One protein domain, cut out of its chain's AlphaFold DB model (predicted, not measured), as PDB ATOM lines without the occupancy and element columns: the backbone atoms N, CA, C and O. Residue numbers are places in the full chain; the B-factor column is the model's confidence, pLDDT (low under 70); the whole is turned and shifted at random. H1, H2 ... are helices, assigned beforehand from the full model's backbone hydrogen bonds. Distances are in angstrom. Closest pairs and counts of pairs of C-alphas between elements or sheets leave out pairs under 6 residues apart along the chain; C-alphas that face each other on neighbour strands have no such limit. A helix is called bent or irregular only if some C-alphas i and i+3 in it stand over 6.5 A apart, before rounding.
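AT A GLANCE: This is residues 2 to 66 of the 214 residues of an uncharacterized protein of Actinobacteria bacterium (UniProt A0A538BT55). A small compact head, made by H1 and the sharply folded first part of the long helix H2, with an arm that runs out from it: the last part of H2, a thin link and the lone helix H3 at the far end. H2 has a kink of 139 degrees near residue 25, where it folds back on itself beside H1; residues 37 to 66 stick out from the head. The printed part has 65 residues, with three named helices in the order H1, H2, H3 and no named strand; the class is all helix. The whole is extended, with a radius of gyration of the C-alphas of 19.6 A, and spans 59 by 21 by 21 A, a rod in outline whose length is made by the arm.

HOW THE PARTS SIT: H2, residues 18 to 45, is the longest helix, with 28 residues. It is irregular: C-alphas 24 and 27 are 9.7 A apart, and its line is a rough one. It touches H1, residues 3 to 12, with 7 pairs of C-alphas within 8 A. H2 touches H1 with residues 18 to 29 alone. The closest C-alphas of the two helices are those of Trp 11 and Arg 18, 6.7 A apart. Their centres are 11.2 A apart, and their lines stand at a steep tilt of 47 degrees, running the same way. H3, residues 51 to 62, touches no helix and is apart from both H1 and H2. In H1 and H3 every O i to N i+4 pair is within hydrogen-bond range; in H2 it is 21 of 24.

IN THESE COORDINATES: H2 runs from Arg 18, with its C-alpha at (37.389, 38.431, 25.099), to Ala 45, with its C-alpha at (17.356, 45.861, 34.380). Its first and last C-alphas are 23.3 A apart. H1 begins at Gln 3, with its C-alpha at (35.551, 24.316, 19.410), ends at Ala 12 and measures 14.2 A from first to last C-alpha. H3 goes from Val 51 to Ile 62, where the C-alpha is at (-3.263, 31.043, 47.209), and measures 16.4 A.

THE WHOLE: Residues 37 to 66 stand free, of which 37 to 45 belong to H2 and 51 to 62 to H3. The body without them has 35 residues and spans 20 by 18 by 17 A, with a radius of gyration of 8.3 A. The two C-alphas farthest apart in the domain are those of Ala 23 and Pro 65, at 59.5 A. The links from H1 to H2 and from H2 to H3 are tight, with 5 residues each. The printed part has no cut. The mean pLDDT of the printed part is 91.1, and no printed residue is under 70.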
ATOM      1  N   ASN A   2      31.474  21.705  19.253       87.62
ATOM      2  CA  ASN A   2      32.256  22.619  18.420       87.62
ATOM      3  C   ASN A   2      33.297  23.352  19.273       87.62
ATOM      4  O   ASN A   2      33.062  23.630  20.447       87.62
ATOM      5  N   GLN A   3      34.460  23.651  18.691       93.38
ATOM      6  CA  GLN A   3      35.551  24.316  19.410       93.38
ATOM      7  C   GLN A   3      35.146  25.712  19.905       93.38
ATOM      8  O   GLN A   3      35.440  26.061  21.043       93.38
ATOM      9  N   LEU A   4      34.349  26.434  19.110       93.06
ATOM     10  CA  LEU A   4      33.712  27.691  19.505       93.06
ATOM     11  C   LEU A   4      32.870  27.554  20.787       93.06
ATOM     12  O   LEU A   4      32.979  28.402  21.662       93.06
ATOM     13  N   ASP A   5      32.077  26.487  20.937       95.06
ATOM     14  CA  ASP A   5      31.230  26.288  22.126       95.06
ATOM     15  C   ASP A   5      32.072  26.084  23.392       95.06
ATOM     16  O   ASP A   5      31.728  26.567  24.471       95.06
ATOM     17  N   ARG A   6      33.198  25.370  23.263       96.00
ATOM     18  CA  ARG A   6      34.138  25.159  24.369       96.00
ATOM     19  C   ARG A   6      34.789  26.476  24.786       96.00
ATOM     20  O   ARG A   6      34.823  26.772  25.978       96.00
ATOM     21  N   ASP A   7      35.260  27.252  23.815       95.94
ATOM     22  CA  ASP A   7      35.961  28.513  24.059       95.94
ATOM     23  C   ASP A   7      35.004  29.599  24.578       95.94
ATOM     24  O   ASP A   7      35.369  30.361  25.468       95.94
ATOM     25  N   LEU A   8      33.744  29.613  24.121       95.31
ATOM     26  CA  LEU A   8      32.675  30.433  24.705       95.31
ATOM     27  C   LEU A   8      32.402  30.059  26.161       95.31
ATOM     28  O   LEU A   8      32.195  30.940  26.991       95.31
ATOM     29  N   GLY A   9      32.414  28.763  26.479       95.06
ATOM     30  CA  GLY A   9      32.274  28.289  27.853       95.06
ATOM     31  C   GLY A   9      33.436  28.729  28.747       95.06
ATOM     32  O   GLY A   9      33.201  29.114  29.887       95.06
ATOM     33  N   ALA A  10      34.671  28.688  28.240       95.88
ATOM     34  CA  ALA A  10      35.849  29.184  28.956       95.88
ATOM     35  C   ALA A  10      35.793  30.708  29.150       95.88
ATOM     36  O   ALA A  10      36.026  31.195  30.252       95.88
ATOM     37  N   TRP A  11      35.392  31.456  28.119       96.62
ATOM     38  CA  TRP A  11      35.178  32.901  28.214       96.62
ATOM     39  C   TRP A  11      34.105  33.264  29.251       96.62
ATOM     40  O   TRP A  11      34.332  34.134  30.084       96.62
ATOM     41  N   ALA A  12      32.970  32.555  29.269       93.69
ATOM     42  CA  ALA A  12      31.893  32.791  30.234       93.69
ATOM     43  C   ALA A  12      32.287  32.478  31.692       93.69
ATOM     44  O   ALA A  12      31.643  32.972  32.614       93.69
ATOM     45  N   ARG A  13      33.324  31.657  31.902       95.88
ATOM     46  CA  ARG A  13      33.934  31.381  33.215       95.88
ATOM     47  C   ARG A  13      35.147  32.269  33.516       95.88
ATOM     48  O   ARG A  13      35.835  32.017  34.495       95.88
ATOM     49  N   GLU A  14      35.421  33.268  32.674       94.88
ATOM     50  CA  GLU A  14      36.575  34.176  32.785       94.88
ATOM     51  C   GLU A  14      37.948  33.477  32.648       94.88
ATOM     52  O   GLU A  14      38.987  34.044  32.974       94.88
ATOM     53  N   GLU A  15      37.979  32.255  32.106       96.69
ATOM     54  CA  GLU A  15      39.205  31.476  31.859       96.69
ATOM     55  C   GLU A  15      39.904  31.880  30.547       96.69
ATOM     56  O   GLU A  15      41.074  31.560  30.334       96.69
ATOM     57  N   LEU A  16      39.185  32.563  29.650       95.88
ATOM     58  CA  LEU A  16      39.663  32.995  28.337       95.88
ATOM     59  C   LEU A  16      39.263  34.452  28.084       95.88
ATOM     60  O   LEU A  16      38.109  34.830  28.297       95.88
ATOM     61  N   SER A  17      40.203  35.276  27.615       96.94
ATOM     62  CA  SER A  17      39.933  36.702  27.401       96.94
ATOM     63  C   SER A  17      39.013  36.929  26.196       96.94
ATOM     64  O   SER A  17      39.008  36.161  25.227       96.94
ATOM     65  N   ARG A  18      38.245  38.026  26.226       95.12
ATOM     66  CA  ARG A  18      37.389  38.431  25.099       95.12
ATOM     67  C   ARG A  18      38.220  38.638  23.833       95.12
ATOM     68  O   ARG A  18      37.813  38.209  22.759       95.12
ATOM     69  N   GLU A  19      39.383  39.273  23.948       96.94
ATOM     70  CA  GLU A  19      40.277  39.547  22.819       96.94
ATOM     71  C   GLU A  19      40.787  38.250  22.192       96.94
ATOM     72  O   GLU A  19      40.808  38.132  20.969       96.94
ATOM     73  N   GLN A  20      41.137  37.256  23.014       95.81
ATOM     74  CA  GLN A  20      41.562  35.938  22.542       95.81
ATOM     75  C   GLN A  20      40.426  35.206  21.822       95.81
ATOM     76  O   GLN A  20      40.639  34.668  20.736       95.81
ATOM     77  N   LEU A  21      39.205  35.243  22.366       95.81
ATOM     78  CA  LEU A  21      38.039  34.635  21.721       95.81
ATOM     79  C   LEU A  21      37.770  35.256  20.343       95.81
ATOM     80  O   LEU A  21      37.536  34.547  19.362       95.81
ATOM     81  N   LEU A  22      37.824  36.588  20.267       96.38
ATOM     82  CA  LEU A  22      37.610  37.339  19.032       96.38
ATOM     83  C   LEU A  22      38.740  37.121  18.022       96.38
ATOM     84  O   LEU A  22      38.469  37.052  16.827       96.38
ATOM     85  N   ALA A  23      39.983  36.976  18.479       96.69
ATOM     86  CA  ALA A  23      41.115  36.688  17.606       96.69
ATOM     87  C   ALA A  23      40.994  35.310  16.934       96.69
ATOM     88  O   ALA A  23      41.347  35.173  15.765       96.69
ATOM     89  N   VAL A  24      40.479  34.303  17.648       96.06
ATOM     90  CA  VAL A  24      40.348  32.930  17.129       96.06
ATOM     91  C   VAL A  24      39.101  32.762  16.257       96.06
ATOM     92  O   VAL A  24      39.171  32.144  15.197       96.06
ATOM     93  N   HIS A  25      37.957  33.311  16.682       95.25
ATOM     94  CA  HIS A  25      36.647  33.016  16.074       95.25
ATOM     95  C   HIS A  25      35.986  34.208  15.367       95.25
ATOM     96  O   HIS A  25      34.934  34.059  14.738       95.25
ATOM     97  N   GLY A  26      36.580  35.402  15.453       95.00
ATOM     98  CA  GLY A  26      36.176  36.587  14.699       95.00
ATOM     99  C   GLY A  26      34.706  36.972  14.877       95.00
ATOM    100  O   GLY A  26      34.201  37.134  15.991       95.00
ATOM    101  N   ALA A  27      34.007  37.128  13.750       93.75
ATOM    102  CA  ALA A  27      32.633  37.627  13.707       93.75
ATOM    103  C   ALA A  27      31.620  36.721  14.430       93.75
ATOM    104  O   ALA A  27      30.663  37.227  15.016       93.75
ATOM    105  N   ALA A  28      31.833  35.399  14.426       91.31
ATOM    106  CA  ALA A  28      30.934  34.459  15.097       91.31
ATOM    107  C   ALA A  28      30.955  34.661  16.619       91.31
ATOM    108  O   ALA A  28      29.902  34.773  17.249       91.31
ATOM    109  N   ALA A  29      32.151  34.801  17.201       93.38
ATOM    110  CA  ALA A  29      32.298  35.146  18.611       93.38
ATOM    111  C   ALA A  29      31.779  36.558  18.911       93.38
ATOM    112  O   ALA A  29      31.082  36.747  19.904       93.38
ATOM    113  N   ALA A  30      32.042  37.538  18.039       95.56
ATOM    114  CA  ALA A  30      31.572  38.909  18.233       95.56
ATOM    115  C   ALA A  30      30.043  38.998  18.363       95.56
ATOM    116  O   ALA A  30      29.539  39.684  19.254       95.56
ATOM    117  N   ALA A  31      29.304  38.277  17.513       95.12
ATOM    118  CA  ALA A  31      27.846  38.243  17.566       95.12
ATOM    119  C   ALA A  31      27.328  37.628  18.877       95.12
ATOM    120  O   ALA A  31      26.408  38.168  19.490       95.12
ATOM    121  N   LEU A  32      27.933  36.528  19.334       95.12
ATOM    122  CA  LEU A  32      27.516  35.840  20.558       95.12
ATOM    123  C   LEU A  32      27.849  36.644  21.818       95.12
ATOM    124  O   LEU A  32      27.008  36.742  22.710       95.12
ATOM    125  N   VAL A  33      29.012  37.296  21.857       94.94
ATOM    126  CA  VAL A  33      29.369  38.213  22.948       94.94
ATOM    127  C   VAL A  33      28.409  39.406  22.987       94.94
ATOM    128  O   VAL A  33      27.939  39.768  24.056       94.94
ATOM    129  N   ALA A  34      28.029  39.975  21.838       95.50
ATOM    130  CA  ALA A  34      27.054  41.069  21.803       95.50
ATOM    131  C   ALA A  34      25.664  40.649  22.321       95.50
ATOM    132  O   ALA A  34      24.981  41.429  22.989       95.50
ATOM    133  N   VAL A  35      25.237  39.415  22.029       96.12
ATOM    134  CA  VAL A  35      24.000  38.849  22.587       96.12
ATOM    135  C   VAL A  35      24.126  38.666  24.097       96.12
ATOM    136  O   VAL A  35      23.205  39.045  24.818       96.12
ATOM    137  N   HIS A  36      25.254  38.141  24.576       94.75
ATOM    138  CA  HIS A  36      25.520  38.008  26.005       94.75
ATOM    139  C   HIS A  36      25.473  39.369  26.710       94.75
ATOM    140  O   HIS A  36      24.701  39.526  27.649       94.75
ATOM    141  N   ASP A  37      26.193  40.376  26.206       94.69
ATOM    142  CA  ASP A  37      26.220  41.733  26.766       94.69
ATOM    143  C   ASP A  37      24.797  42.321  26.862       94.69
ATOM    144  O   ASP A  37      24.401  42.878  27.890       94.69
ATOM    145  N   ARG A  38      23.976  42.142  25.815       95.25
ATOM    146  CA  ARG A  38      22.575  42.589  25.808       95.25
ATOM    147  C   ARG A  38      21.716  41.834  26.827       95.25
ATOM    148  O   ARG A  38      20.878  42.460  27.471       95.25
ATOM    149  N   LEU A  39      21.882  40.518  26.955       95.06
ATOM    150  CA  LEU A  39      21.130  39.706  27.916       95.06
ATOM    151  C   LEU A  39      21.519  40.037  29.354       95.06
ATOM    152  O   LEU A  39      20.636  40.168  30.194       95.06
ATOM    153  N   THR A  40      22.803  40.241  29.627       92.69
ATOM    154  CA  THR A  40      23.304  40.640  30.944       92.69
ATOM    155  C   THR A  40      22.792  42.028  31.323       92.69
ATOM    156  O   THR A  40      22.294  42.218  32.430       92.69
ATOM    157  N   ALA A  41      22.800  42.982  30.386       91.94
ATOM    158  CA  ALA A  41      22.201  44.298  30.602       91.94
ATOM    159  C   ALA A  41      20.683  44.217  30.841       91.94
ATOM    160  O   ALA A  41      20.158  44.877  31.738       91.94
ATOM    161  N   ALA A  42      19.970  43.387  30.073       91.00
ATOM    162  CA  ALA A  42      18.539  43.174  30.262       91.00
ATOM    163  C   ALA A  42      18.235  42.516  31.615       91.00
ATOM    164  O   ALA A  42      17.310  42.943  32.297       91.00
ATOM    165  N   ALA A  43      19.027  41.526  32.027       88.56
ATOM    166  CA  ALA A  43      18.893  40.860  33.317       88.56
ATOM    167  C   ALA A  43      19.145  41.829  34.479       88.56
ATOM    168  O   ALA A  43      18.370  41.845  35.429       88.56
ATOM    169  N   ALA A  44      20.159  42.692  34.372       87.56
ATOM    170  CA  ALA A  44      20.422  43.733  35.363       87.56
ATOM    171  C   ALA A  44      19.278  44.763  35.467       87.56
ATOM    172  O   ALA A  44      19.063  45.339  36.531       87.56
ATOM    173  N   ALA A  45      18.526  44.984  34.384       85.75
ATOM    174  CA  ALA A  45      17.356  45.861  34.380       85.75
ATOM    175  C   ALA A  45      16.094  45.215  34.988       85.75
ATOM    176  O   ALA A  45      15.131  45.924  35.284       85.75
ATOM    177  N   VAL A  46      16.067  43.890  35.177       85.44
ATOM    178  CA  VAL A  46      14.944  43.198  35.820       85.44
ATOM    179  C   VAL A  46      15.073  43.345  37.331       85.44
ATOM    180  O   VAL A  46      15.897  42.701  37.977       85.44
ATOM    181  N   THR A  47      14.210  44.168  37.921       78.69
ATOM    182  CA  THR A  47      14.069  44.242  39.376       78.69
ATOM    183  C   THR A  47      13.408  42.964  39.879       78.69
ATOM    184  O   THR A  47      12.201  42.772  39.708       78.69
ATOM    185  N   VAL A  48      14.193  42.082  40.494       77.44
ATOM    186  CA  VAL A  48      13.661  40.915  41.201       77.44
ATOM    187  C   VAL A  48      13.055  41.409  42.522       77.44
ATOM    188  O   VAL A  48      13.771  42.035  43.307       77.44
ATOM    189  N   PRO A  49      11.748  41.198  42.776       73.31
ATOM    190  CA  PRO A  49      11.150  41.562  44.056       73.31
ATOM    191  C   PRO A  49      11.840  40.791  45.185       73.31
ATOM    192  O   PRO A  49      12.275  39.657  44.981       73.31
ATOM    193  N   SER A  50      11.940  41.400  46.372       85.44
ATOM    194  CA  SER A  50      12.532  40.713  47.524       85.44
ATOM    195  C   SER A  50      11.786  39.406  47.801       85.44
ATOM    196  O   SER A  50      10.595  39.276  47.495       85.44
ATOM    197  N   VAL A  51      12.491  38.430  48.377       85.38
ATOM    198  CA  VAL A  51      11.930  37.102  48.657       85.38
ATOM    199  C   VAL A  51      10.683  37.223  49.534       85.38
ATOM    200  O   VAL A  51       9.688  36.554  49.279       85.38
ATOM    201  N   GLU A  52      10.693  38.137  50.502       87.56
ATOM    202  CA  GLU A  52       9.573  38.409  51.402       87.56
ATOM    203  C   GLU A  52       8.356  38.959  50.647       87.56
ATOM    204  O   GLU A  52       7.234  38.511  50.878       87.56
ATOM    205  N   VAL A  53       8.567  39.887  49.705       85.50
ATOM    206  CA  VAL A  53       7.493  40.448  48.867       85.50
ATOM    207  C   VAL A  53       6.934  39.386  47.920       85.50
ATOM    208  O   VAL A  53       5.717  39.278  47.760       85.50
ATOM    209  N   GLY A  54       7.805  38.571  47.319       85.62
ATOM    210  CA  GLY A  54       7.402  37.453  46.468       85.62
ATOM    211  C   GLY A  54       6.604  36.397  47.234       85.62
ATOM    212  O   GLY A  54       5.571  35.935  46.750       85.62
ATOM    213  N   TRP A  55       7.036  36.062  48.452       91.25
ATOM    214  CA  TRP A  55       6.361  35.101  49.320       91.25
ATOM    215  C   TRP A  55       4.995  35.607  49.789       91.25
ATOM    216  O   TRP A  55       4.003  34.888  49.688       91.25
ATOM    217  N   ALA A  56       4.909  36.871  50.214       88.81
ATOM    218  CA  ALA A  56       3.643  37.492  50.592       88.81
ATOM    219  C   ALA A  56       2.653  37.547  49.413       88.81
ATOM    220  O   ALA A  56       1.474  37.228  49.578       88.81
ATOM    221  N   ALA A  57       3.123  37.895  48.211       86.44
ATOM    222  CA  ALA A  57       2.295  37.903  47.007       86.44
ATOM    223  C   ALA A  57       1.811  36.498  46.611       86.44
ATOM    224  O   ALA A  57       0.689  36.346  46.122       86.44
ATOM    225  N   LEU A  58       2.636  35.469  46.826       88.88
ATOM    226  CA  LEU A  58       2.260  34.080  46.582       88.88
ATOM    227  C   LEU A  58       1.172  33.618  47.556       88.88
ATOM    228  O   LEU A  58       0.156  33.092  47.104       88.88
ATOM    229  N   LEU A  59       1.349  33.863  48.857       91.25
ATOM    230  CA  LEU A  59       0.346  33.539  49.876       91.25
ATOM    231  C   LEU A  59      -0.987  34.235  49.579       91.25
ATOM    232  O   LEU A  59      -2.016  33.576  49.481       91.25
ATOM    233  N   ALA A  60      -0.951  35.537  49.280       88.19
ATOM    234  CA  ALA A  60      -2.147  36.294  48.915       88.19
ATOM    235  C   ALA A  60      -2.873  35.729  47.681       88.19
ATOM    236  O   ALA A  60      -4.086  35.878  47.552       88.19
ATOM    237  N   ARG A  61      -2.151  35.086  46.756       85.00
ATOM    238  CA  ARG A  61      -2.733  34.470  45.559       85.00
ATOM    239  C   ARG A  61      -3.297  33.076  45.812       85.00
ATOM    240  O   ARG A  61      -4.244  32.700  45.127       85.00
ATOM    241  N   ILE A  62      -2.726  32.331  46.753       89.75
ATOM    242  CA  ILE A  62      -3.263  31.043  47.209       89.75
ATOM    243  C   ILE A  62      -4.558  31.272  47.995       89.75
ATOM    244  O   ILE A  62      -5.538  30.566  47.770       89.75
ATOM    245  N   ASP A  63      -4.581  32.302  48.841       87.12
ATOM    246  CA  ASP A  63      -5.743  32.659  49.662       87.12
ATOM    247  C   ASP A  63      -6.828  33.418  48.879       87.12
ATOM    248  O   ASP A  63      -7.940  33.629  49.375       87.12
ATOM    249  N   ALA A  64      -6.534  33.843  47.647       81.38
ATOM    250  CA  ALA A  64      -7.506  34.530  46.815       81.38
ATOM    251  C   ALA A  64      -8.648  33.574  46.424       81.38
ATOM    252  O   ALA A  64      -8.394  32.468  45.936       81.38
ATOM    253  N   PRO A  65      -9.921  33.997  46.558       74.88
ATOM    254  CA  PRO A  65     -11.043  33.189  46.103       74.88
ATOM    255  C   PRO A  65     -10.896  32.901  44.607       74.88
ATOM    256  O   PRO A  65     -10.539  33.788  43.824       74.88
ATOM    257  N   ALA A  66     -11.174  31.653  44.213       75.69
ATOM    258  CA  ALA A  66     -11.036  31.213  42.830       75.69
ATOM    259  C   ALA A  66     -11.775  32.185  41.894       75.69
ATOM    260  O   ALA A  66     -12.946  32.505  42.141       75.69
TER     261      ALA A  66